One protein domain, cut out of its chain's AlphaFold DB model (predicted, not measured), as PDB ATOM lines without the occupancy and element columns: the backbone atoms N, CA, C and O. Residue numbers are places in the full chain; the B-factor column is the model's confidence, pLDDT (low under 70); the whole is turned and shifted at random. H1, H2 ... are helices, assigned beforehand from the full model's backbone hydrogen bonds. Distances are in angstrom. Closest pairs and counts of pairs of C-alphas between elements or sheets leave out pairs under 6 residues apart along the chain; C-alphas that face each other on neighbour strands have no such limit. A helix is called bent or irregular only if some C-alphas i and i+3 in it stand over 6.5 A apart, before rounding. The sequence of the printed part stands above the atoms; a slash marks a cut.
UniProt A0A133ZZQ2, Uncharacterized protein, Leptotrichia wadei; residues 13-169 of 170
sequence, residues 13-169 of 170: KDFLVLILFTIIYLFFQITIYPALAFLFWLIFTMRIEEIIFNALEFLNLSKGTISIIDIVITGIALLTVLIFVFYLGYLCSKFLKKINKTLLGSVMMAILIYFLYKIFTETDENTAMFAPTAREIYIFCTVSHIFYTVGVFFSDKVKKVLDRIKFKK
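Overview. This is residues 13 to 169 of the 170 residues of an uncharacterized protein of Leptotrichia wadei (UniProt A0A133ZZQ2). A long helical hairpin, the bent H1 folding back as H2, has a shorter helical hairpin, H3 and H4, packed on it, with H4 crossing H1b and H2. Residues 160 to 169, of which 160 to 167 belong to H5, stick out as an arm. The printed part has 157 residues with five named helices, H1 to H5 in order, and no named strand: all helix. It is loose, with a radius of gyration of the C-alphas of 19.3 A, and flat, spanning 62 by 50 by 19 A.

Arrangement. Start at H1, residues 13 to 59, one helix by its hydrogen bonds but bent: C-alphas 30 and 33 are 6.6 A apart between arms H1a, 13 to 30, and H1b, 33 to 59. H2, residues 63 to 96, makes a hairpin with H1b; their closest C-alphas, Phe 44 and Thr 74, are 6.8 A apart. Next, H3, residues 101 to 121, and H4, residues 134 to 153, form a hairpin at a shallow tilt of 15 degrees, opposite ways, closest at C-alphas Ile 119 and Arg 135, 5.4 A. H1a, H3 and H4 make a bundle, helices side by side, though H1a and H3 only just touch, with 3 pairs of C-alphas within 8 A, the closest Leu 18 and Leu 104 at 7.4 A. H4 touches H2 at a steep tilt of 46 degrees, closest at C-alphas Tyr 90 and Gly 151, 4.3 A, and H1b at Pro 34 and Ile 137, 5.6 A. H5, residues 155 to 167, meets H4 only through their link. Every O i to N i+4 pair is within hydrogen-bond range in H1a, H3, H4 and H5; H1b has 22 of 23, H2 28 of 30.

Along the chain. Find C-alpha 13 at (17.898, 46.853, -59.237), where H1a begins. H1b runs 36.4 A and H2 48.5 A, ending at C-alpha 96, (10.668, 44.307, -49.371). H5 ends at C-alpha 167, (6.783, 52.756, -24.284).

Size, cuts and confidence. C-alphas 13 and 60 are the two farthest apart, 64.4 A. The printed part has no cut; the link from H3 to H4 is long. Look for pLDDT under 70 at residues 46 to 53, 55 to 56, 124 to 130 and 167 to 169.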
ATOM      1  N   LYS A  13      17.488  47.323 -60.563       77.12
ATOM      2  CA  LYS A  13      17.898  46.853 -59.237       77.12
ATOM      3  C   LYS A  13      16.730  46.318 -58.402       77.12
ATOM      4  O   LYS A  13      16.882  45.289 -57.755       77.12
ATOM      5  N   ASP A  14      15.575  46.978 -58.433       76.50
ATOM      6  CA  ASP A  14      14.397  46.574 -57.654       76.50
ATOM      7  C   ASP A  14      13.745  45.319 -58.254       76.50
ATOM      8  O   ASP A  14      13.248  44.461 -57.525       76.50
ATOM      9  N   PHE A  15      13.816  45.174 -59.581       82.00
ATOM     10  CA  PHE A  15      13.381  43.971 -60.287       82.00
ATOM     11  C   PHE A  15      14.256  42.753 -59.959       82.00
ATOM     12  O   PHE A  15      13.733  41.685 -59.652       82.00
ATOM     13  N   LEU A  16      15.583  42.921 -59.939       85.81
ATOM     14  CA  LEU A  16      16.512  41.843 -59.585       85.81
ATOM     15  C   LEU A  16      16.314  41.384 -58.132       85.81
ATOM     16  O   LEU A  16      16.278  40.185 -57.864       85.81
ATOM     17  N   VAL A  17      16.103  42.327 -57.206       86.69
ATOM     18  CA  VAL A  17      15.777  42.011 -55.805       86.69
ATOM     19  C   VAL A  17      14.461  41.234 -55.705       86.69
ATOM     20  O   VAL A  17      14.392  40.280 -54.933       86.69
ATOM     21  N   LEU A  18      13.437  41.590 -56.487       88.50
ATOM     22  CA  LEU A  18      12.174  40.853 -56.506       88.50
ATOM     23  C   LEU A  18      12.336  39.428 -57.049       88.50
ATOM     24  O   LEU A  18      11.776  38.504 -56.463       88.50
ATOM     25  N   ILE A  19      13.085  39.236 -58.137       89.62
ATOM     26  CA  ILE A  19      13.341  37.898 -58.690       89.62
ATOM     27  C   ILE A  19      14.068  37.045 -57.657       89.62
ATOM     28  O   ILE A  19      13.618  35.946 -57.337       89.62
ATOM     29  N   LEU A  20      15.156  37.574 -57.093       91.56
ATOM     30  CA  LEU A  20      15.940  36.875 -56.084       91.56
ATOM     31  C   LEU A  20      15.074  36.507 -54.875       91.56
ATOM     32  O   LEU A  20      15.100  35.367 -54.416       91.56
ATOM     33  N   PHE A  21      14.265  37.454 -54.395       91.38
ATOM     34  CA  PHE A  21      13.321  37.209 -53.316       91.38
ATOM     35  C   PHE A  21      12.318  36.108 -53.672       91.38
ATOM     36  O   PHE A  21      12.117  35.201 -52.875       91.38
ATOM     37  N   THR A  22      11.717  36.167 -54.861       91.38
ATOM     38  CA  THR A  22      10.737  35.178 -55.327       91.38
ATOM     39  C   THR A  22      11.343  33.781 -55.351       91.38
ATOM     40  O   THR A  22      10.735  32.861 -54.819       91.38
ATOM     41  N   ILE A  23      12.550  33.624 -55.901       92.81
ATOM     42  CA  ILE A  23      13.246  32.330 -55.973       92.81
ATOM     43  C   ILE A  23      13.508  31.780 -54.569       92.81
ATOM     44  O   ILE A  23      13.169  30.634 -54.279       92.81
ATOM     45  N   ILE A  24      14.070  32.605 -53.680       92.12
ATOM     46  CA  ILE A  24      14.357  32.200 -52.299       92.12
ATOM     47  C   ILE A  24      13.060  31.834 -51.577       92.12
ATOM     48  O   ILE A  24      12.976  30.796 -50.930       92.12
ATOM     49  N   TYR A  25      12.027  32.663 -51.691       92.31
ATOM     50  CA  TYR A  25      10.763  32.432 -51.007       92.31
ATOM     51  C   TYR A  25      10.044  31.183 -51.526       92.31
ATOM     52  O   TYR A  25       9.505  30.418 -50.729       92.31
ATOM     53  N   LEU A  26      10.102  30.922 -52.833       91.31
ATOM     54  CA  LEU A  26       9.588  29.689 -53.424       91.31
ATOM     55  C   LEU A  26      10.330  28.461 -52.875       91.31
ATOM     56  O   LEU A  26       9.695  27.468 -52.533       91.31
ATOM     57  N   PHE A  27      11.653  28.546 -52.710       91.44
ATOM     58  CA  PHE A  27      12.444  27.490 -52.075       91.44
ATOM     59  C   PHE A  27      12.001  27.230 -50.625       91.44
ATOM     60  O   PHE A  27      11.789  26.078 -50.240       91.44
ATOM     61  N   PHE A  28      11.768  28.284 -49.833       89.81
ATOM     62  CA  PHE A  28      11.203  28.137 -48.486       89.81
ATOM     63  C   PHE A  28       9.835  27.446 -48.506       89.81
ATOM     64  O   PHE A  28       9.586  26.559 -47.698       89.81
ATOM     65  N   GLN A  29       8.971  27.817 -49.446       90.06
ATOM     66  CA  GLN A  29       7.604  27.313 -49.547       90.06
ATOM     67  C   GLN A  29       7.505  25.862 -50.050       90.06
ATOM     68  O   GLN A  29       6.648  25.116 -49.589       90.06
ATOM     69  N   ILE A  30       8.372  25.449 -50.978       89.62
ATOM     70  CA  ILE A  30       8.347  24.100 -51.575       89.62
ATOM     71  C   ILE A  30       9.208  23.107 -50.786       89.62
ATOM     72  O   ILE A  30       8.915  21.918 -50.785       89.62
ATOM     73  N   THR A  31      10.267  23.566 -50.114       88.56
ATOM     74  CA  THR A  31      11.216  22.667 -49.429       88.56
ATOM     75  C   THR A  31      11.130  22.796 -47.913       88.56
ATOM     76  O   THR A  31      10.895  21.815 -47.212       88.56
ATOM     77  N   ILE A  32      11.296  24.012 -47.385       89.38
ATOM     78  CA  ILE A  32      11.461  24.219 -45.940       89.38
ATOM     79  C   ILE A  32      10.140  24.078 -45.184       89.38
ATOM     80  O   ILE A  32      10.110  23.427 -44.147       89.38
ATOM     81  N   TYR A  33       9.046  24.671 -45.666       88.69
ATOM     82  CA  TYR A  33       7.747  24.601 -44.985       88.69
ATOM     83  C   TYR A  33       7.159  23.187 -44.974       88.69
ATOM     84  O   TYR A  33       6.691  22.779 -43.913       88.69
ATOM     85  N   PRO A  34       7.266  22.391 -46.052       89.25
ATOM     86  CA  PRO A  34       6.942  20.970 -46.000       89.25
ATOM     87  C   PRO A  34       7.793  20.186 -45.004       89.25
ATOM     88  O   PRO A  34       7.250  19.423 -44.210       89.25
ATOM     89  N   ALA A  35       9.110  20.415 -44.976       89.50
ATOM     90  CA  ALA A  35       9.984  19.783 -43.990       89.50
ATOM     91  C   ALA A  35       9.621  20.197 -42.553       89.50
ATOM     92  O   ALA A  35       9.651  19.372 -41.646       89.50
ATOM     93  N   LEU A  36       9.233  21.457 -42.344       87.81
ATOM     94  CA  LEU A  36       8.776  21.962 -41.053       87.81
ATOM     95  C   LEU A  36       7.443  21.331 -40.637       87.81
ATOM     96  O   LEU A  36       7.299  20.969 -39.475       87.81
ATOM     97  N   ALA A  37       6.500  21.164 -41.569       87.12
ATOM     98  CA  ALA A  37       5.238  20.465 -41.334       87.12
ATOM     99  C   ALA A  37       5.484  19.003 -40.947       87.12
ATOM    100  O   ALA A  37       4.904  18.513 -39.985       87.12
ATOM    101  N   PHE A  38       6.396  18.332 -41.652       87.12
ATOM    102  CA  PHE A  38       6.798  16.960 -41.359       87.12
ATOM    103  C   PHE A  38       7.480  16.833 -39.989       87.12
ATOM    104  O   PHE A  38       7.119  15.963 -39.203       87.12
ATOM    105  N   LEU A  39       8.424  17.723 -39.665       86.38
ATOM    106  CA  LEU A  39       9.087  17.750 -38.356       86.38
ATOM    107  C   LEU A  39       8.105  18.051 -37.224       86.38
ATOM    108  O   LEU A  39       8.167  17.412 -36.177       86.38
ATOM    109  N   PHE A  40       7.200  19.011 -37.432       85.75
ATOM    110  CA  PHE A  40       6.122  19.302 -36.496       85.75
ATOM    111  C   PHE A  40       5.271  18.050 -36.280       85.75
ATOM    112  O   PHE A  40       5.095  17.626 -35.144       85.75
ATOM    113  N   TRP A  41       4.835  17.398 -37.356       83.81
ATOM    114  CA  TRP A  41       4.069  16.163 -37.265       83.81
ATOM    115  C   TRP A  41       4.815  15.084 -36.477       83.81
ATOM    116  O   TRP A  41       4.274  14.601 -35.496       83.81
ATOM    117  N   LEU A  42       6.070  14.767 -36.813       81.94
ATOM    118  CA  LEU A  42       6.851  13.736 -36.116       81.94
ATOM    119  C   LEU A  42       7.046  14.016 -34.622       81.94
ATOM    120  O   LEU A  42       6.905  13.113 -33.802       81.94
ATOM    121  N   ILE A  43       7.396  15.255 -34.260       80.81
ATOM    122  CA  ILE A  43       7.634  15.621 -32.857       80.81
ATOM    123  C   ILE A  43       6.341  15.505 -32.056       80.81
ATOM    124  O   ILE A  43       6.376  15.059 -30.913       80.81
ATOM    125  N   PHE A  44       5.217  15.927 -32.632       73.69
ATOM    126  CA  PHE A  44       3.950  15.929 -31.920       73.69
ATOM    127  C   PHE A  44       3.318  14.535 -31.908       73.69
ATOM    128  O   PHE A  44       2.994  14.073 -30.826       73.69
ATOM    129  N   THR A  45       3.268  13.788 -33.013       70.88
ATOM    130  CA  THR A  45       2.680  12.435 -33.020       70.88
ATOM    131  C   THR A  45       3.436  11.447 -32.133       70.88
ATOM    132  O   THR A  45       2.819  10.805 -31.286       70.88
ATOM    133  N   MET A  46       4.768  11.365 -32.238       67.00
ATOM    134  CA  MET A  46       5.543  10.383 -31.463       67.00
ATOM    135  C   MET A  46       5.563  10.693 -29.966       67.00
ATOM    136  O   MET A  46       5.454   9.800 -29.132       67.00
ATOM    137  N   ARG A  47       5.718  11.970 -29.606       64.69
ATOM    138  CA  ARG A  47       5.875  12.367 -28.202       64.69
ATOM    139  C   ARG A  47       4.546  12.347 -27.453       64.69
ATOM    140  O   ARG A  47       4.529  12.148 -26.243       64.69
ATOM    141  N   ILE A  48       3.441  12.571 -28.161       62.50
ATOM    142  CA  ILE A  48       2.105  12.582 -27.577       62.50
ATOM    143  C   ILE A  48       1.652  11.169 -27.233       62.50
ATOM    144  O   ILE A  48       1.154  10.992 -26.132       62.50
ATOM    145  N   GLU A  49       1.873  10.162 -28.082       64.50
ATOM    146  CA  GLU A  49       1.465   8.782 -27.770       64.50
ATOM    147  C   GLU A  49       2.075   8.278 -26.451       64.50
ATOM    148  O   GLU A  49       1.362   7.735 -25.605       64.50
ATOM    149  N   GLU A  50       3.364   8.542 -26.225       66.88
ATOM    150  CA  GLU A  50       4.087   8.131 -25.017       66.88
ATOM    151  C   GLU A  50       3.639   8.911 -23.764       66.88
ATOM    152  O   GLU A  50       3.407   8.333 -22.698       66.88
ATOM    153  N   ILE A  51       3.449  10.232 -23.890       67.12
ATOM    154  CA  ILE A  51       2.960  11.084 -22.794       67.12
ATOM    155  C   ILE A  51       1.501  10.751 -22.451       67.12
ATOM    156  O   ILE A  51       1.144  10.714 -21.274       67.12
ATOM    157  N   ILE A  52       0.662  10.492 -23.458       64.44
ATOM    158  CA  ILE A  52      -0.747  10.122 -23.300       64.44
ATOM    159  C   ILE A  52      -0.870   8.805 -22.542       64.44
ATOM    160  O   ILE A  52      -1.668   8.737 -21.609       64.44
ATOM    161  N   PHE A  53      -0.101   7.777 -22.915       66.19
ATOM    162  CA  PHE A  53      -0.190   6.464 -22.273       66.19
ATOM    163  C   PHE A  53       0.191   6.549 -20.787       66.19
ATOM    164  O   PHE A  53      -0.565   6.096 -19.927       66.19
ATOM    165  N   ASN A  54       1.288   7.250 -20.480       70.00
ATOM    166  CA  ASN A  54       1.727   7.481 -19.102       70.00
ATOM    167  C   ASN A  54       0.744   8.343 -18.295       70.00
ATOM    168  O   ASN A  54       0.500   8.065 -17.124       70.00
ATOM    169  N   ALA A  55       0.163   9.390 -18.888       68.12
ATOM    170  CA  ALA A  55      -0.809  10.241 -18.200       68.12
ATOM    171  C   ALA A  55      -2.154   9.531 -17.977       68.12
ATOM    172  O   ALA A  55      -2.784   9.742 -16.941       68.12
ATOM    173  N   LEU A  56      -2.591   8.686 -18.920       67.62
ATOM    174  CA  LEU A  56      -3.793   7.859 -18.795       67.62
ATOM    175  C   LEU A  56      -3.683   6.913 -17.598       67.62
ATOM    176  O   LEU A  56      -4.612   6.838 -16.797       67.62
ATOM    177  N   GLU A  57      -2.541   6.242 -17.466       71.38
ATOM    178  CA  GLU A  57      -2.272   5.288 -16.391       71.38
ATOM    179  C   GLU A  57      -2.032   5.985 -15.039       71.38
ATOM    180  O   GLU A  57      -2.574   5.562 -14.020       71.38
ATOM    181  N   PHE A  58      -1.294   7.103 -15.020       74.88
ATOM    182  CA  PHE A  58      -0.955   7.828 -13.789       74.88
ATOM    183  C   PHE A  58      -2.111   8.668 -13.218       74.88
ATOM    184  O   PHE A  58      -2.292   8.729 -12.004       74.88
ATOM    185  N   LEU A  59      -2.887   9.344 -14.076       76.06
ATOM    186  CA  LEU A  59      -3.956  10.269 -13.662       76.06
ATOM    187  C   LEU A  59      -5.361   9.659 -13.766       76.06
ATOM    188  O   LEU A  59      -6.334  10.329 -13.418       76.06
ATOM    189  N   ASN A  60      -5.478   8.417 -14.253       79.06
ATOM    190  CA  ASN A  60      -6.741   7.696 -14.452       79.06
ATOM    191  C   ASN A  60      -7.785   8.521 -15.242       79.06
ATOM    192  O   ASN A  60      -8.984   8.514 -14.949       79.06
ATOM    193  N   LEU A  61      -7.308   9.315 -16.207       76.50
ATOM    194  CA  LEU A  61      -8.129  10.252 -16.974       76.50
ATOM    195  C   LEU A  61      -9.000   9.517 -17.994       76.50
ATOM    196  O   LEU A  61      -8.633   8.481 -18.537       76.50
ATOM    197  N   SER A  62     -10.159  10.085 -18.331       82.81
ATOM    198  CA  SER A  62     -10.950   9.547 -19.440       82.81
ATOM    199  C   SER A  62     -10.238   9.787 -20.781       82.81
ATOM    200  O   SER A  62      -9.594  10.824 -20.971       82.81
ATOM    201  N   LYS A  63     -10.424   8.883 -21.755       78.19
ATOM    202  CA  LYS A  63      -9.920   9.070 -23.133       78.19
ATOM    203  C   LYS A  63     -10.339  10.421 -23.734       78.19
ATOM    204  O   LYS A  63      -9.555  11.046 -24.441       78.19
ATOM    205  N   GLY A  64     -11.549  10.893 -23.415       81.75
ATOM    206  CA  GLY A  64     -12.045  12.194 -23.870       81.75
ATOM    207  C   GLY A  64     -11.235  13.368 -23.315       81.75
ATOM    208  O   GLY A  64     -10.869  14.269 -24.062       81.75
ATOM    209  N   THR A  65     -10.893  13.340 -22.024       80.00
ATOM    210  CA  THR A  65     -10.096  14.397 -21.377       80.00
ATOM    211  C   THR A  65      -8.692  14.491 -21.969       80.00
ATOM    212  O   THR A  65      -8.205  15.588 -22.229       80.00
ATOM    213  N   ILE A  66      -8.062  13.348 -22.228       77.88
ATOM    214  CA  ILE A  66      -6.723  13.281 -22.821       77.88
ATOM    215  C   ILE A  66      -6.713  13.837 -24.246       77.88
ATOM    216  O   ILE A  66      -5.841  14.637 -24.572       77.88
ATOM    217  N   SER A  67      -7.699  13.474 -25.072       80.81
ATOM    218  CA  SER A  67      -7.800  13.987 -26.444       80.81
ATOM    219  C   SER A  67      -7.933  15.515 -26.478       80.81
ATOM    220  O   SER A  67      -7.325  16.170 -27.319       80.81
ATOM    221  N   ILE A  68      -8.666  16.106 -25.528       84.25
ATOM    222  CA  ILE A  68      -8.777  17.568 -25.419       84.25
ATOM    223  C   ILE A  68      -7.421  18.194 -25.067       84.25
ATOM    224  O   ILE A  68      -7.030  19.183 -25.685       84.25
ATOM    225  N   ILE A  69      -6.705  17.634 -24.088       82.62
ATOM    226  CA  ILE A  69      -5.382  18.130 -23.674       82.62
ATOM    227  C   ILE A  69      -4.402  18.072 -24.847       82.62
ATOM    228  O   ILE A  69      -3.689  19.043 -25.100       82.62
ATOM    229  N   ASP A  70      -4.411  16.966 -25.584       80.19
ATOM    230  CA  ASP A  70      -3.579  16.766 -26.763       80.19
ATOM    231  C   ASP A  70      -3.832  17.827 -27.848       80.19
ATOM    232  O   ASP A  70      -2.914  18.541 -28.266       80.19
ATOM    233  N   ILE A  71      -5.099  18.026 -28.225       83.75
ATOM    234  CA  ILE A  71      -5.499  19.047 -29.204       83.75
ATOM    235  C   ILE A  71      -5.036  20.442 -28.764       83.75
ATOM    236  O   ILE A  71      -4.556  21.224 -29.587       83.75
ATOM    237  N   VAL A  72      -5.152  20.768 -27.473       88.06
ATOM    238  CA  VAL A  72      -4.722  22.068 -26.937       88.06
ATOM    239  C   VAL A  72      -3.204  22.234 -27.030       88.06
ATOM    240  O   VAL A  72      -2.741  23.276 -27.497       88.06
ATOM    241  N   ILE A  73      -2.423  21.227 -26.624       85.50
ATOM    242  CA  ILE A  73      -0.952  21.272 -26.684       85.50
ATOM    243  C   ILE A  73      -0.483  21.407 -28.135       85.50
ATOM    244  O   ILE A  73       0.299  22.310 -28.452       85.50
ATOM    245  N   THR A  74      -1.008  20.563 -29.024       85.06
ATOM    246  CA  THR A  74      -0.706  20.595 -30.459       85.06
ATOM    247  C   THR A  74      -1.108  21.935 -31.077       85.06
ATOM    248  O   THR A  74      -0.333  22.537 -31.822       85.06
ATOM    249  N   GLY A  75      -2.272  22.478 -30.709       87.75
ATOM    250  CA  GLY A  75      -2.741  23.787 -31.164       87.75
ATOM    251  C   GLY A  75      -1.836  24.945 -30.733       87.75
ATOM    252  O   GLY A  75      -1.503  25.804 -31.552       87.75
ATOM    253  N   ILE A  76      -1.382  24.965 -29.474       89.38
ATOM    254  CA  ILE A  76      -0.443  25.984 -28.967       89.38
ATOM    255  C   ILE A  76       0.902  25.895 -29.696       89.38
ATOM    256  O   ILE A  76       1.498  26.919 -30.054       89.38
ATOM    257  N   ALA A  77       1.383  24.680 -29.945       89.12
ATOM    258  CA  ALA A  77       2.624  24.479 -30.667       89.12
ATOM    259  C   ALA A  77       2.524  24.939 -32.127       89.12
ATOM    260  O   ALA A  77       3.391  25.681 -32.595       89.12
ATOM    261  N   LEU A  78       1.435  24.585 -32.816       90.12
ATOM    262  CA  LEU A  78       1.166  25.042 -34.177       90.12
ATOM    263  C   LEU A  78       1.091  26.574 -34.235       90.12
ATOM    264  O   LEU A  78       1.705  27.199 -35.101       90.12
ATOM    265  N   LEU A  79       0.409  27.197 -33.268       92.25
ATOM    266  CA  LEU A  79       0.329  28.652 -33.158       92.25
ATOM    267  C   LEU A  79       1.716  29.285 -32.992       92.25
ATOM    268  O   LEU A  79       2.008  30.298 -33.625       92.25
ATOM    269  N   THR A  80       2.589  28.678 -32.188       91.31
ATOM    270  CA  THR A  80       3.965  29.158 -31.983       91.31
ATOM    271  C   THR A  80       4.755  29.165 -33.295       91.31
ATOM    272  O   THR A  80       5.422  30.153 -33.611       91.31
ATOM    273  N   VAL A  81       4.623  28.107 -34.103       91.81
ATOM    274  CA  VAL A  81       5.250  28.022 -35.431       91.81
ATOM    275  C   VAL A  81       4.694  29.091 -36.377       91.81
ATOM    276  O   VAL A  81       5.460  29.792 -37.039       91.81
ATOM    277  N   LEU A  82       3.374  29.292 -36.404       93.44
ATOM    278  CA  LEU A  82       2.742  30.315 -37.245       93.44
ATOM    279  C   LEU A  82       3.136  31.743 -36.835       93.44
ATOM    280  O   LEU A  82       3.384  32.587 -37.701       93.44
ATOM    281  N   ILE A  83       3.266  32.018 -35.533       92.75
ATOM    282  CA  ILE A  83       3.785  33.297 -35.024       92.75
ATOM    283  C   ILE A  83       5.229  33.509 -35.491       92.75
ATOM    284  O   ILE A  83       5.588  34.618 -35.897       92.75
ATOM    285  N   PHE A  84       6.058  32.463 -35.471       92.12
ATOM    286  CA  PHE A  84       7.427  32.543 -35.972       92.12
ATOM    287  C   PHE A  84       7.467  32.869 -37.474       92.12
ATOM    288  O   PHE A  84       8.182  33.784 -37.886       92.12
ATOM    289  N   VAL A  85       6.637  32.212 -38.288       94.25
ATOM    290  CA  VAL A  85       6.502  32.500 -39.728       94.25
ATOM    291  C   VAL A  85       6.038  33.939 -39.982       94.25
ATOM    292  O   VAL A  85       6.607  34.649 -40.815       94.25
ATOM    293  N   PHE A  86       5.050  34.413 -39.222       93.50
ATOM    294  CA  PHE A  86       4.609  35.806 -39.266       93.50
ATOM    295  C   PHE A  86       5.743  36.782 -38.939       93.50
ATOM    296  O   PHE A  86       5.921  37.795 -39.623       93.50
ATOM    297  N   TYR A  87       6.535  36.475 -37.911       90.88
ATOM    298  CA  TYR A  87       7.674  37.294 -37.517       90.88
ATOM    299  C   TYR A  87       8.759  37.335 -38.601       90.88
ATOM    300  O   TYR A  87       9.308  38.406 -38.869       90.88
ATOM    301  N   LEU A  88       9.019  36.222 -39.293       91.50
ATOM    302  CA  LEU A  88       9.898  36.207 -40.467       91.50
ATOM    303  C   LEU A  88       9.377  37.141 -41.570       91.50
ATOM    304  O   LEU A  88      10.145  37.945 -42.100       91.50
ATOM    305  N   GLY A  89       8.073  37.115 -41.858       92.25
ATOM    306  CA  GLY A  89       7.441  38.054 -42.793       92.25
ATOM    307  C   GLY A  89       7.626  39.514 -42.369       92.25
ATOM    308  O   GLY A  89       8.032  40.366 -43.165       92.25
ATOM    309  N   TYR A  90       7.424  39.804 -41.080       91.44
ATOM    310  CA  TYR A  90       7.682  41.123 -40.502       91.44
ATOM    311  C   TYR A  90       9.143  41.566 -40.668       91.44
ATOM    312  O   TYR A  90       9.392  42.713 -41.045       91.44
ATOM    313  N   LEU A  91      10.120  40.686 -40.434       89.75
ATOM    314  CA  LEU A  91      11.538  40.998 -40.627       89.75
ATOM    315  C   LEU A  91      11.857  41.290 -42.099       89.75
ATOM    316  O   LEU A  91      12.488  42.308 -42.404       89.75
ATOM    317  N   CYS A  92      11.364  40.449 -43.012       89.25
ATOM    318  CA  CYS A  92      11.550  40.611 -44.453       89.25
ATOM    319  C   CYS A  92      10.902  41.893 -44.991       89.25
ATOM    320  O   CYS A  92      11.436  42.502 -45.920       89.25
ATOM    321  N   SER A  93       9.815  42.370 -44.374       89.75
ATOM    322  CA  SER A  93       9.126  43.599 -44.787       89.75
ATOM    323  C   SER A  93      10.059  44.811 -44.922       89.75
ATOM    324  O   SER A  93       9.878  45.632 -45.820       89.75
ATOM    325  N   LYS A  94      11.097  44.921 -44.079       85.44
ATOM    326  CA  LYS A  94      12.062  46.032 -44.130       85.44
ATOM    327  C   LYS A  94      12.834  46.066 -45.448       85.44
ATOM    328  O   LYS A  94      13.117  47.150 -45.955       85.44
ATOM    329  N   PHE A  95      13.152  44.897 -45.996       83.06
ATOM    330  CA  PHE A  95      13.845  44.756 -47.274       83.06
ATOM    331  C   PHE A  95      12.874  44.925 -48.443       83.06
ATOM    332  O   PHE A  95      13.170  45.642 -49.398       83.06
ATOM    333  N   LEU A  96      11.684  44.332 -48.322       86.31
ATOM    334  CA  LEU A  96      10.668  44.307 -49.371       86.31
ATOM    335  C   LEU A  96       9.948  45.645 -49.572       86.31
ATOM    336  O   LEU A  96       9.438  45.902 -50.657       86.31
ATOM    337  N   LYS A  97       9.965  46.544 -48.580       83.94
ATOM    338  CA  LYS A  97       9.404  47.905 -48.681       83.94
ATOM    339  C   LYS A  97       9.986  48.751 -49.814       83.94
ATOM    340  O   LYS A  97       9.355  49.729 -50.204       83.94
ATOM    341  N   LYS A  98      11.181  48.410 -50.306       84.31
ATOM    342  CA  LYS A  98      11.824  49.098 -51.436       84.31
ATOM    343  C   LYS A  98      11.222  48.702 -52.790       84.31
ATOM    344  O   LYS A  98      11.416  49.415 -53.764       84.31
ATOM    345  N   ILE A  99      10.492  47.589 -52.842       85.88
ATOM    346  CA  ILE A  99       9.858  47.058 -54.050       85.88
ATOM    347  C   ILE A  99       8.451  47.657 -54.193       85.88
ATOM    348  O   ILE A  99       7.789  47.979 -53.203       85.88
ATOM    349  N   ASN A 100       7.962  47.782 -55.428       87.88
ATOM    350  CA  ASN A 100       6.578  48.169 -55.695       87.88
ATOM    351  C   ASN A 100       5.601  47.185 -55.016       87.88
ATOM    352  O   ASN A 100       5.599  45.991 -55.321       87.88
ATOM    353  N   LYS A 101       4.743  47.701 -54.126       86.69
ATOM    354  CA  LYS A 101       3.771  46.907 -53.358       86.69
ATOM    355  C   LYS A 101       2.801  46.126 -54.241       86.69
ATOM    356  O   LYS A 101       2.477  44.997 -53.893       86.69
ATOM    357  N   THR A 102       2.362  46.695 -55.364       87.69
ATOM    358  CA  THR A 102       1.430  46.033 -56.289       87.69
ATOM    359  C   THR A 102       2.084  44.822 -56.940       87.69
ATOM    360  O   THR A 102       1.474  43.762 -57.021       87.69
ATOM    361  N   LEU A 103       3.348  44.960 -57.342       88.88
ATOM    362  CA  LEU A 103       4.104  43.883 -57.976       88.88
ATOM    363  C   LEU A 103       4.495  42.787 -56.977       88.88
ATOM    364  O   LEU A 103       4.389  41.603 -57.269       88.88
ATOM    365  N   LEU A 104       4.914  43.168 -55.770       91.25
ATOM    366  CA  LEU A 104       5.156  42.195 -54.707       91.25
ATOM    367  C   LEU A 104       3.859  41.455 -54.341       91.25
ATOM    368  O   LEU A 104       3.871  40.243 -54.156       91.25
ATOM    369  N   GLY A 105       2.738  42.178 -54.267       91.94
ATOM    370  CA  GLY A 105       1.418  41.613 -54.000       91.94
ATOM    371  C   GLY A 105       0.973  40.620 -55.069       91.94
ATOM    372  O   GLY A 105       0.466  39.559 -54.718       91.94
ATOM    373  N   SER A 106       1.218  40.907 -56.352       92.00
ATOM    374  CA  SER A 106       0.880  39.975 -57.433       92.00
ATOM    375  C   SER A 106       1.702  38.687 -57.366       92.00
ATOM    376  O   SER A 106       1.142  37.609 -57.551       92.00
ATOM    377  N   VAL A 107       2.995  38.769 -57.028       93.06
ATOM    378  CA  VAL A 107       3.843  37.584 -56.804       93.06
ATOM    379  C   VAL A 107       3.329  36.752 -55.629       93.06
ATOM    380  O   VAL A 107       3.161  35.543 -55.768       93.06
ATOM    381  N   MET A 108       3.033  37.383 -54.487       94.75
ATOM    382  CA  MET A 108       2.488  36.667 -53.325       94.75
ATOM    383  C   MET A 108       1.160  35.987 -53.657       94.75
ATOM    384  O   MET A 108       0.968  34.821 -53.326       94.75
ATOM    385  N   MET A 109       0.274  36.678 -54.378       95.19
ATOM    386  CA  MET A 109      -1.011  36.127 -54.802       95.19
ATOM    387  C   MET A 109      -0.844  34.927 -55.744       95.19
ATOM    388  O   MET A 109      -1.538  33.929 -55.579       95.19
ATOM    389  N   ALA A 110       0.093  34.984 -56.696       94.56
ATOM    390  CA  ALA A 110       0.372  33.863 -57.592       94.56
ATOM    391  C   ALA A 110       0.846  32.617 -56.821       94.56
ATOM    392  O   ALA A 110       0.387  31.509 -57.095       94.56
ATOM    393  N   ILE A 111       1.707  32.805 -55.816       93.31
ATOM    394  CA  ILE A 111       2.173  31.717 -54.945       93.31
ATOM    395  C   ILE A 111       1.012  31.152 -54.117       93.31
ATOM    396  O   ILE A 111       0.870  29.936 -54.015       93.31
ATOM    397  N   LEU A 112       0.149  32.008 -53.563       95.06
ATOM    398  CA  LEU A 112      -1.032  31.565 -52.819       95.06
ATOM    399  C   LEU A 112      -1.978  30.723 -53.690       95.06
ATOM    400  O   LEU A 112      -2.433  29.669 -53.252       95.06
ATOM    401  N   ILE A 113      -2.244  31.161 -54.925       95.25
ATOM    402  CA  ILE A 113      -3.081  30.421 -55.882       95.25
ATOM    403  C   ILE A 113      -2.471  29.051 -56.191       95.25
ATOM    404  O   ILE A 113      -3.204  28.067 -56.225       95.25
ATOM    405  N   TYR A 114      -1.149  28.967 -56.374       92.62
ATOM    406  CA  TYR A 114      -0.461  27.695 -56.609       92.62
ATOM    407  C   TYR A 114      -0.713  26.684 -55.480       92.62
ATOM    408  O   TYR A 114      -1.078  25.539 -55.750       92.62
ATOM    409  N   PHE A 115      -0.580  27.107 -54.221       92.06
ATOM    410  CA  PHE A 115      -0.813  26.218 -53.082       92.06
ATOM    411  C   PHE A 115      -2.285  25.853 -52.900       92.06
ATOM    412  O   PHE A 115      -2.593  24.692 -52.642       92.06
ATOM    413  N   LEU A 116      -3.199  26.808 -53.097       94.12
ATOM    414  CA  LEU A 116      -4.635  26.531 -53.079       94.12
ATOM    415  C   LEU A 116      -5.016  25.509 -54.151       94.12
ATOM    416  O   LEU A 116      -5.707  24.544 -53.846       94.12
ATOM    417  N   TYR A 117      -4.527  25.683 -55.380       93.50
ATOM    418  CA  TYR A 117      -4.727  24.720 -56.460       93.50
ATOM    419  C   TYR A 117      -4.244  23.329 -56.044       93.50
ATOM    420  O   TYR A 117      -5.011  22.374 -56.126       93.50
ATOM    421  N   LYS A 118      -3.025  23.235 -55.495       91.19
ATOM    422  CA  LYS A 118      -2.471  21.975 -54.997       91.19
ATOM    423  C   LYS A 118      -3.352  21.310 -53.939       91.19
ATOM    424  O   LYS A 118      -3.577  20.116 -54.054       91.19
ATOM    425  N   ILE A 119      -3.921  22.043 -52.982       89.75
ATOM    426  CA  ILE A 119      -4.845  21.467 -51.982       89.75
ATOM    427  C   ILE A 119      -6.035  20.756 -52.648       89.75
ATOM    428  O   ILE A 119      -6.413  19.671 -52.207       89.75
ATOM    429  N   PHE A 120      -6.624  21.357 -53.687       88.81
ATOM    430  CA  PHE A 120      -7.812  20.816 -54.355       88.81
ATOM    431  C   PHE A 120      -7.503  19.705 -55.357       88.81
ATOM    432  O   PHE A 120      -8.353  18.847 -55.583       88.81
ATOM    433  N   THR A 121      -6.324  19.722 -55.977       88.38
ATOM    434  CA  THR A 121      -5.945  18.721 -56.983       88.38
ATOM    435  C   THR A 121      -5.158  17.549 -56.423       88.38
ATOM    436  O   THR A 121      -4.992  16.559 -57.124       88.38
ATOM    437  N   GLU A 122      -4.629  17.655 -55.202       83.12
ATOM    438  CA  GLU A 122      -3.891  16.559 -54.580       83.12
ATOM    439  C   GLU A 122      -4.862  15.446 -54.157       83.12
ATOM    440  O   GLU A 122      -5.682  15.596 -53.238       83.12
ATOM    441  N   THR A 123      -4.772  14.332 -54.881       70.62
ATOM    442  CA  THR A 123      -5.566  13.114 -54.685       70.62
ATOM    443  C   THR A 123      -4.797  12.021 -53.950       70.62
ATOM    444  O   THR A 123      -5.417  11.062 -53.501       70.62
ATOM    445  N   ASP A 124      -3.475  12.158 -53.816       65.25
ATOM    446  CA  ASP A 124      -2.635  11.173 -53.139       65.25
ATOM    447  C   ASP A 124      -2.707  11.340 -51.617       65.25
ATOM    448  O   ASP A 124      -2.041  12.175 -50.995       65.25
ATOM    449  N   GLU A 125      -3.517  10.486 -51.000       61.16
ATOM    450  CA  GLU A 125      -3.442  10.184 -49.576       61.16
ATOM    451  C   GLU A 125      -2.328   9.153 -49.376       61.16
ATOM    452  O   GLU A 125      -2.553   7.945 -49.404       61.16
ATOM    453  N   ASN A 126      -1.085   9.617 -49.231       58.78
ATOM    454  CA  ASN A 126      -0.003   8.726 -48.832       58.78
ATOM    455  C   ASN A 126      -0.302   8.209 -47.410       58.78
ATOM    456  O   ASN A 126      -0.224   8.968 -46.449       58.78
ATOM    457  N   THR A 127      -0.667   6.932 -47.281       56.09
ATOM    458  CA  THR A 127      -1.143   6.281 -46.042       56.09
ATOM    459  C   THR A 127      -0.013   5.840 -45.107       56.09
ATOM    460  O   THR A 127      -0.184   4.941 -44.280       56.09
ATOM    461  N   ALA A 128       1.169   6.451 -45.216       62.47
ATOM    462  CA  ALA A 128       2.250   6.193 -44.277       62.47
ATOM    463  C   ALA A 128       1.809   6.644 -42.875       62.47
ATOM    464  O   ALA A 128       1.630   7.833 -42.629       62.47
ATOM    465  N   MET A 129       1.657   5.681 -41.960       60.50
ATOM    466  CA  MET A 129       1.029   5.816 -40.632       60.50
ATOM    467  C   MET A 129       1.550   6.981 -39.765       60.50
ATOM    468  O   MET A 129       0.858   7.418 -38.853       60.50
ATOM    469  N   PHE A 130       2.739   7.516 -40.062       64.25
ATOM    470  CA  PHE A 130       3.405   8.567 -39.283       64.25
ATOM    471  C   PHE A 130       3.831   9.792 -40.110       64.25
ATOM    472  O   PHE A 130       4.642  10.589 -39.641       64.25
ATOM    473  N   ALA A 131       3.313   9.963 -41.329       72.62
ATOM    474  CA  ALA A 131       3.599  11.129 -42.164       72.62
ATOM    475  C   ALA A 131       2.321  11.947 -42.413       72.62
ATOM    476  O   ALA A 131       1.272  11.352 -42.658       72.62
ATOM    477  N   PRO A 132       2.393  13.292 -42.398       77.69
ATOM    478  CA  PRO A 132       1.284  14.110 -42.856       77.69
ATOM    479  C   PRO A 132       1.043  13.840 -44.342       77.69
ATOM    480  O   PRO A 132       1.986  13.689 -45.130       77.69
ATOM    481  N   THR A 133      -0.223  13.810 -44.734       85.25
ATOM    482  CA  THR A 133      -0.613  13.680 -46.137       85.25
ATOM    483  C   THR A 133      -0.086  14.864 -46.948       85.25
ATOM    484  O   THR A 133       0.109  15.974 -46.438       85.25
ATOM    485  N   ALA A 134       0.101  14.665 -48.254       86.25
ATOM    486  CA  ALA A 134       0.513  15.749 -49.144       86.25
ATOM    487  C   ALA A 134      -0.461  16.942 -49.060       86.25
ATOM    488  O   ALA A 134      -0.036  18.097 -49.017       86.25
ATOM    489  N   ARG A 135      -1.766  16.671 -48.932       87.94
ATOM    490  CA  ARG A 135      -2.795  17.698 -48.728       87.94
ATOM    491  C   ARG A 135      -2.582  18.500 -47.442       87.94
ATOM    492  O   ARG A 135      -2.631  19.727 -47.496       87.94
ATOM    493  N   GLU A 136      -2.327  17.848 -46.309       87.94
ATOM    494  CA  GLU A 136      -2.063  18.528 -45.029       87.94
ATOM    495  C   GLU A 136      -0.809  19.400 -45.093       87.94
ATOM    496  O   GLU A 136      -0.814  20.528 -44.593       87.94
ATOM    497  N   ILE A 137       0.235  18.932 -45.783       89.88
ATOM    498  CA  ILE A 137       1.434  19.729 -46.054       89.88
ATOM    499  C   ILE A 137       1.071  20.999 -46.834       89.88
ATOM    500  O   ILE A 137       1.468  22.096 -46.440       89.88
ATOM    501  N   TYR A 138       0.287  20.895 -47.913       91.44
ATOM    502  CA  TYR A 138      -0.115  22.079 -48.679       91.44
ATOM    503  C   TYR A 138      -1.036  23.016 -47.890       91.44
ATOM    504  O   TYR A 138      -0.925  24.236 -48.046       91.44
ATOM    505  N   ILE A 139      -1.896  22.491 -47.011       91.81
ATOM    506  CA  ILE A 139      -2.683  23.300 -46.067       91.81
ATOM    507  C   ILE A 139      -1.742  24.078 -45.144       91.81
ATOM    508  O   ILE A 139      -1.862  25.300 -45.038       91.81
ATOM    509  N   PHE A 140      -0.759  23.409 -44.537       92.06
ATOM    510  CA  PHE A 140       0.231  24.053 -43.679       92.06
ATOM    511  C   PHE A 140       1.023  25.136 -44.424       92.06
ATOM    512  O   PHE A 140       1.172  26.251 -43.913       92.06
ATOM    513  N   CYS A 141       1.487  24.858 -45.647       92.44
ATOM    514  CA  CYS A 141       2.190  25.836 -46.480       92.44
ATOM    515  C   CYS A 141       1.299  27.030 -46.838       92.44
ATOM    516  O   CYS A 141       1.748  28.171 -46.752       92.44
ATOM    517  N   THR A 142       0.025  26.795 -47.162       94.81
ATOM    518  CA  THR A 142      -0.951  27.852 -47.473       94.81
ATOM    519  C   THR A 142      -1.182  28.764 -46.276       94.81
ATOM    520  O   THR A 142      -1.078  29.985 -46.393       94.81
ATOM    521  N   VAL A 143      -1.441  28.190 -45.097       94.88
ATOM    522  CA  VAL A 143      -1.636  28.966 -43.865       94.88
ATOM    523  C   VAL A 143      -0.358  29.731 -43.521       94.88
ATOM    524  O   VAL A 143      -0.405  30.940 -43.297       94.88
ATOM    525  N   SER A 144       0.802  29.076 -43.578       94.69
ATOM    526  CA  SER A 144       2.104  29.712 -43.347       94.69
ATOM    527  C   SER A 144       2.365  30.862 -44.325       94.69
ATOM    528  O   SER A 144       2.792  31.940 -43.913       94.69
ATOM    529  N   HIS A 145       2.041  30.685 -45.610       95.50
ATOM    530  CA  HIS A 145       2.122  31.734 -46.624       95.50
ATOM    531  C   HIS A 145       1.242  32.936 -46.265       95.50
ATOM    532  O   HIS A 145       1.693  34.076 -46.369       95.50
ATOM    533  N   ILE A 146       0.006  32.706 -45.814       95.25
ATOM    534  CA  ILE A 146      -0.899  33.780 -45.388       95.25
ATOM    535  C   ILE A 146      -0.293  34.537 -44.201       95.25
ATOM    536  O   ILE A 146      -0.179  35.761 -44.262       95.25
ATOM    537  N   PHE A 147       0.161  33.839 -43.155       94.88
ATOM    538  CA  PHE A 147       0.791  34.470 -41.988       94.88
ATOM    539  C   PHE A 147       2.038  35.277 -42.371       94.88
ATOM    540  O   PHE A 147       2.190  36.424 -41.939       94.88
ATOM    541  N   TYR A 148       2.898  34.725 -43.226       94.69
ATOM    542  CA  TYR A 148       4.070  35.422 -43.747       94.69
ATOM    543  C   TYR A 148       3.673  36.695 -44.509       94.69
ATOM    544  O   TYR A 148       4.177  37.782 -44.217       94.69
ATOM    545  N   THR A 149       2.727  36.586 -45.443       94.25
ATOM    546  CA  THR A 149       2.223  37.699 -46.258       94.25
ATOM    547  C   THR A 149       1.614  38.796 -45.386       94.25
ATOM    548  O   THR A 149       1.917  39.977 -45.579       94.25
ATOM    549  N   VAL A 150       0.833  38.438 -44.362       92.94
ATOM    550  CA  VAL A 150       0.319  39.414 -43.390       92.94
ATOM    551  C   VAL A 150       1.481  40.102 -42.663       92.94
ATOM    552  O   VAL A 150       1.491  41.332 -42.571       92.94
ATOM    553  N   GLY A 151       2.491  39.354 -42.213       91.44
ATOM    554  CA  GLY A 151       3.698  39.910 -41.592       91.44
ATOM    555  C   GLY A 151       4.427  40.913 -42.494       91.44
ATOM    556  O   GLY A 151       4.821  41.990 -42.037       91.44
ATOM    557  N   VAL A 152       4.538  40.611 -43.792       92.69
ATOM    558  CA  VAL A 152       5.156  41.495 -44.792       92.69
ATOM    559  C   VAL A 152       4.360  42.794 -44.960       92.69
ATOM    560  O   VAL A 152       4.909  43.889 -44.783       92.69
ATOM    561  N   PHE A 153       3.065  42.700 -45.278       91.88
ATOM    562  CA  PHE A 153       2.253  43.859 -45.670       91.88
ATOM    563  C   PHE A 153       1.755  44.706 -44.494       91.88
ATOM    564  O   PHE A 153       1.611  45.922 -44.636       91.88
ATOM    565  N   PHE A 154       1.534  44.111 -43.319       88.00
ATOM    566  CA  PHE A 154       1.034  44.819 -42.134       88.00
ATOM    567  C   PHE A 154       2.132  45.211 -41.138       88.00
ATOM    568  O   PHE A 154       1.832  45.685 -40.039       88.00
ATOM    569  N   SER A 155       3.404  45.099 -41.531       84.69
ATOM    570  CA  SER A 155       4.563  45.398 -40.683       84.69
ATOM    571  C   SER A 155       4.536  46.773 -40.005       84.69
ATOM    572  O   SER A 155       4.932  46.891 -38.847       84.69
ATOM    573  N   ASP A 156       4.027  47.813 -40.671       84.69
ATOM    574  CA  ASP A 156       3.902  49.155 -40.083       84.69
ATOM    575  C   ASP A 156       2.898  49.200 -38.925       84.69
ATOM    576  O   ASP A 156       3.151  49.843 -37.902       84.69
ATOM    577  N   LYS A 157       1.781  48.470 -39.046       84.12
ATOM    578  CA  LYS A 157       0.792  48.352 -37.967       84.12
ATOM    579  C   LYS A 157       1.376  47.577 -36.788       84.12
ATOM    580  O   LYS A 157       1.250  48.027 -35.652       84.12
ATOM    581  N   VAL A 158       2.067  46.469 -37.065       80.19
ATOM    582  CA  VAL A 158       2.745  45.643 -36.050       80.19
ATOM    583  C   VAL A 158       3.789  46.462 -35.302       80.19
ATOM    584  O   VAL A 158       3.789  46.489 -34.074       80.19
ATOM    585  N   LYS A 159       4.629  47.209 -36.030       83.88
ATOM    586  CA  LYS A 159       5.635  48.096 -35.440       83.88
ATOM    587  C   LYS A 159       4.989  49.124 -34.509       83.88
ATOM    588  O   LYS A 159       5.436  49.277 -33.380       83.88
ATOM    589  N   LYS A 160       3.894  49.767 -34.933       86.19
ATOM    590  CA  LYS A 160       3.165  50.745 -34.107       86.19
ATOM    591  C   LYS A 160       2.623  50.137 -32.808       86.19
ATOM    592  O   LYS A 160       2.557  50.834 -31.799       86.19
ATOM    593  N   VAL A 161       2.192  48.876 -32.824       83.31
ATOM    594  CA  VAL A 161       1.745  48.168 -31.613       83.31
ATOM    595  C   VAL A 161       2.938  47.834 -30.719       83.31
ATOM    596  O   VAL A 161       2.902  48.141 -29.529       83.31
ATOM    597  N   LEU A 162       4.011  47.281 -31.290       81.50
ATOM    598  CA  LEU A 162       5.220  46.908 -30.554       81.50
ATOM    599  C   LEU A 162       5.871  48.118 -29.870       81.50
ATOM    600  O   LEU A 162       6.229  48.044 -28.695       81.50
ATOM    601  N   ASP A 163       5.955  49.247 -30.576       85.81
ATOM    602  CA  ASP A 163       6.481  50.498 -30.036       85.81
ATOM    603  C   ASP A 163       5.627  50.967 -28.844       85.81
ATOM    604  O   ASP A 163       6.172  51.265 -27.783       85.81
ATOM    605  N   ARG A 164       4.287  50.938 -28.943       82.88
ATOM    606  CA  ARG A 164       3.400  51.292 -27.814       82.88
ATOM    607  C   ARG A 164       3.580  50.388 -26.594       82.88
ATOM    608  O   ARG A 164       3.554  50.891 -25.474       82.88
ATOM    609  N   ILE A 165       3.756  49.080 -26.789       82.94
ATOM    610  CA  ILE A 165       4.016  48.140 -25.684       82.94
ATOM    611  C   ILE A 165       5.352  48.478 -25.013       82.94
ATOM    612  O   ILE A 165       5.439  48.496 -23.788       82.94
ATOM    613  N   LYS A 166       6.379  48.799 -25.806       74.94
ATOM    614  CA  LYS A 166       7.709  49.157 -25.304       74.94
ATOM    615  C   LYS A 166       7.705  50.477 -24.526       74.94
ATOM    616  O   LYS A 166       8.359  50.561 -23.493       74.94
ATOM    617  N   PHE A 167       6.942  51.473 -24.981       65.56
ATOM    618  CA  PHE A 167       6.783  52.756 -24.284       65.56
ATOM    619  C   PHE A 167       5.984  52.645 -22.981       65.56
ATOM    620  O   PHE A 167       6.293  53.367 -22.046       65.56
ATOM    621  N   LYS A 168       5.014  51.725 -22.876       62.78
ATOM    622  CA  LYS A 168       4.277  51.467 -21.621       62.78
ATOM    623  C   LYS A 168       5.110  50.786 -20.527       62.78
ATOM    624  O   LYS A 168       4.648  50.691 -19.398       62.78
ATOM    625  N   LYS A 169       6.283  50.249 -20.872       58.69
ATOM    626  CA  LYS A 169       7.184  49.544 -19.947       58.69
ATOM    627  C   LYS A 169       8.258  50.460 -19.338       58.69
ATOM    628  O   LYS A 169       9.096  49.963 -18.590       58.69
TER     629      LYS A 169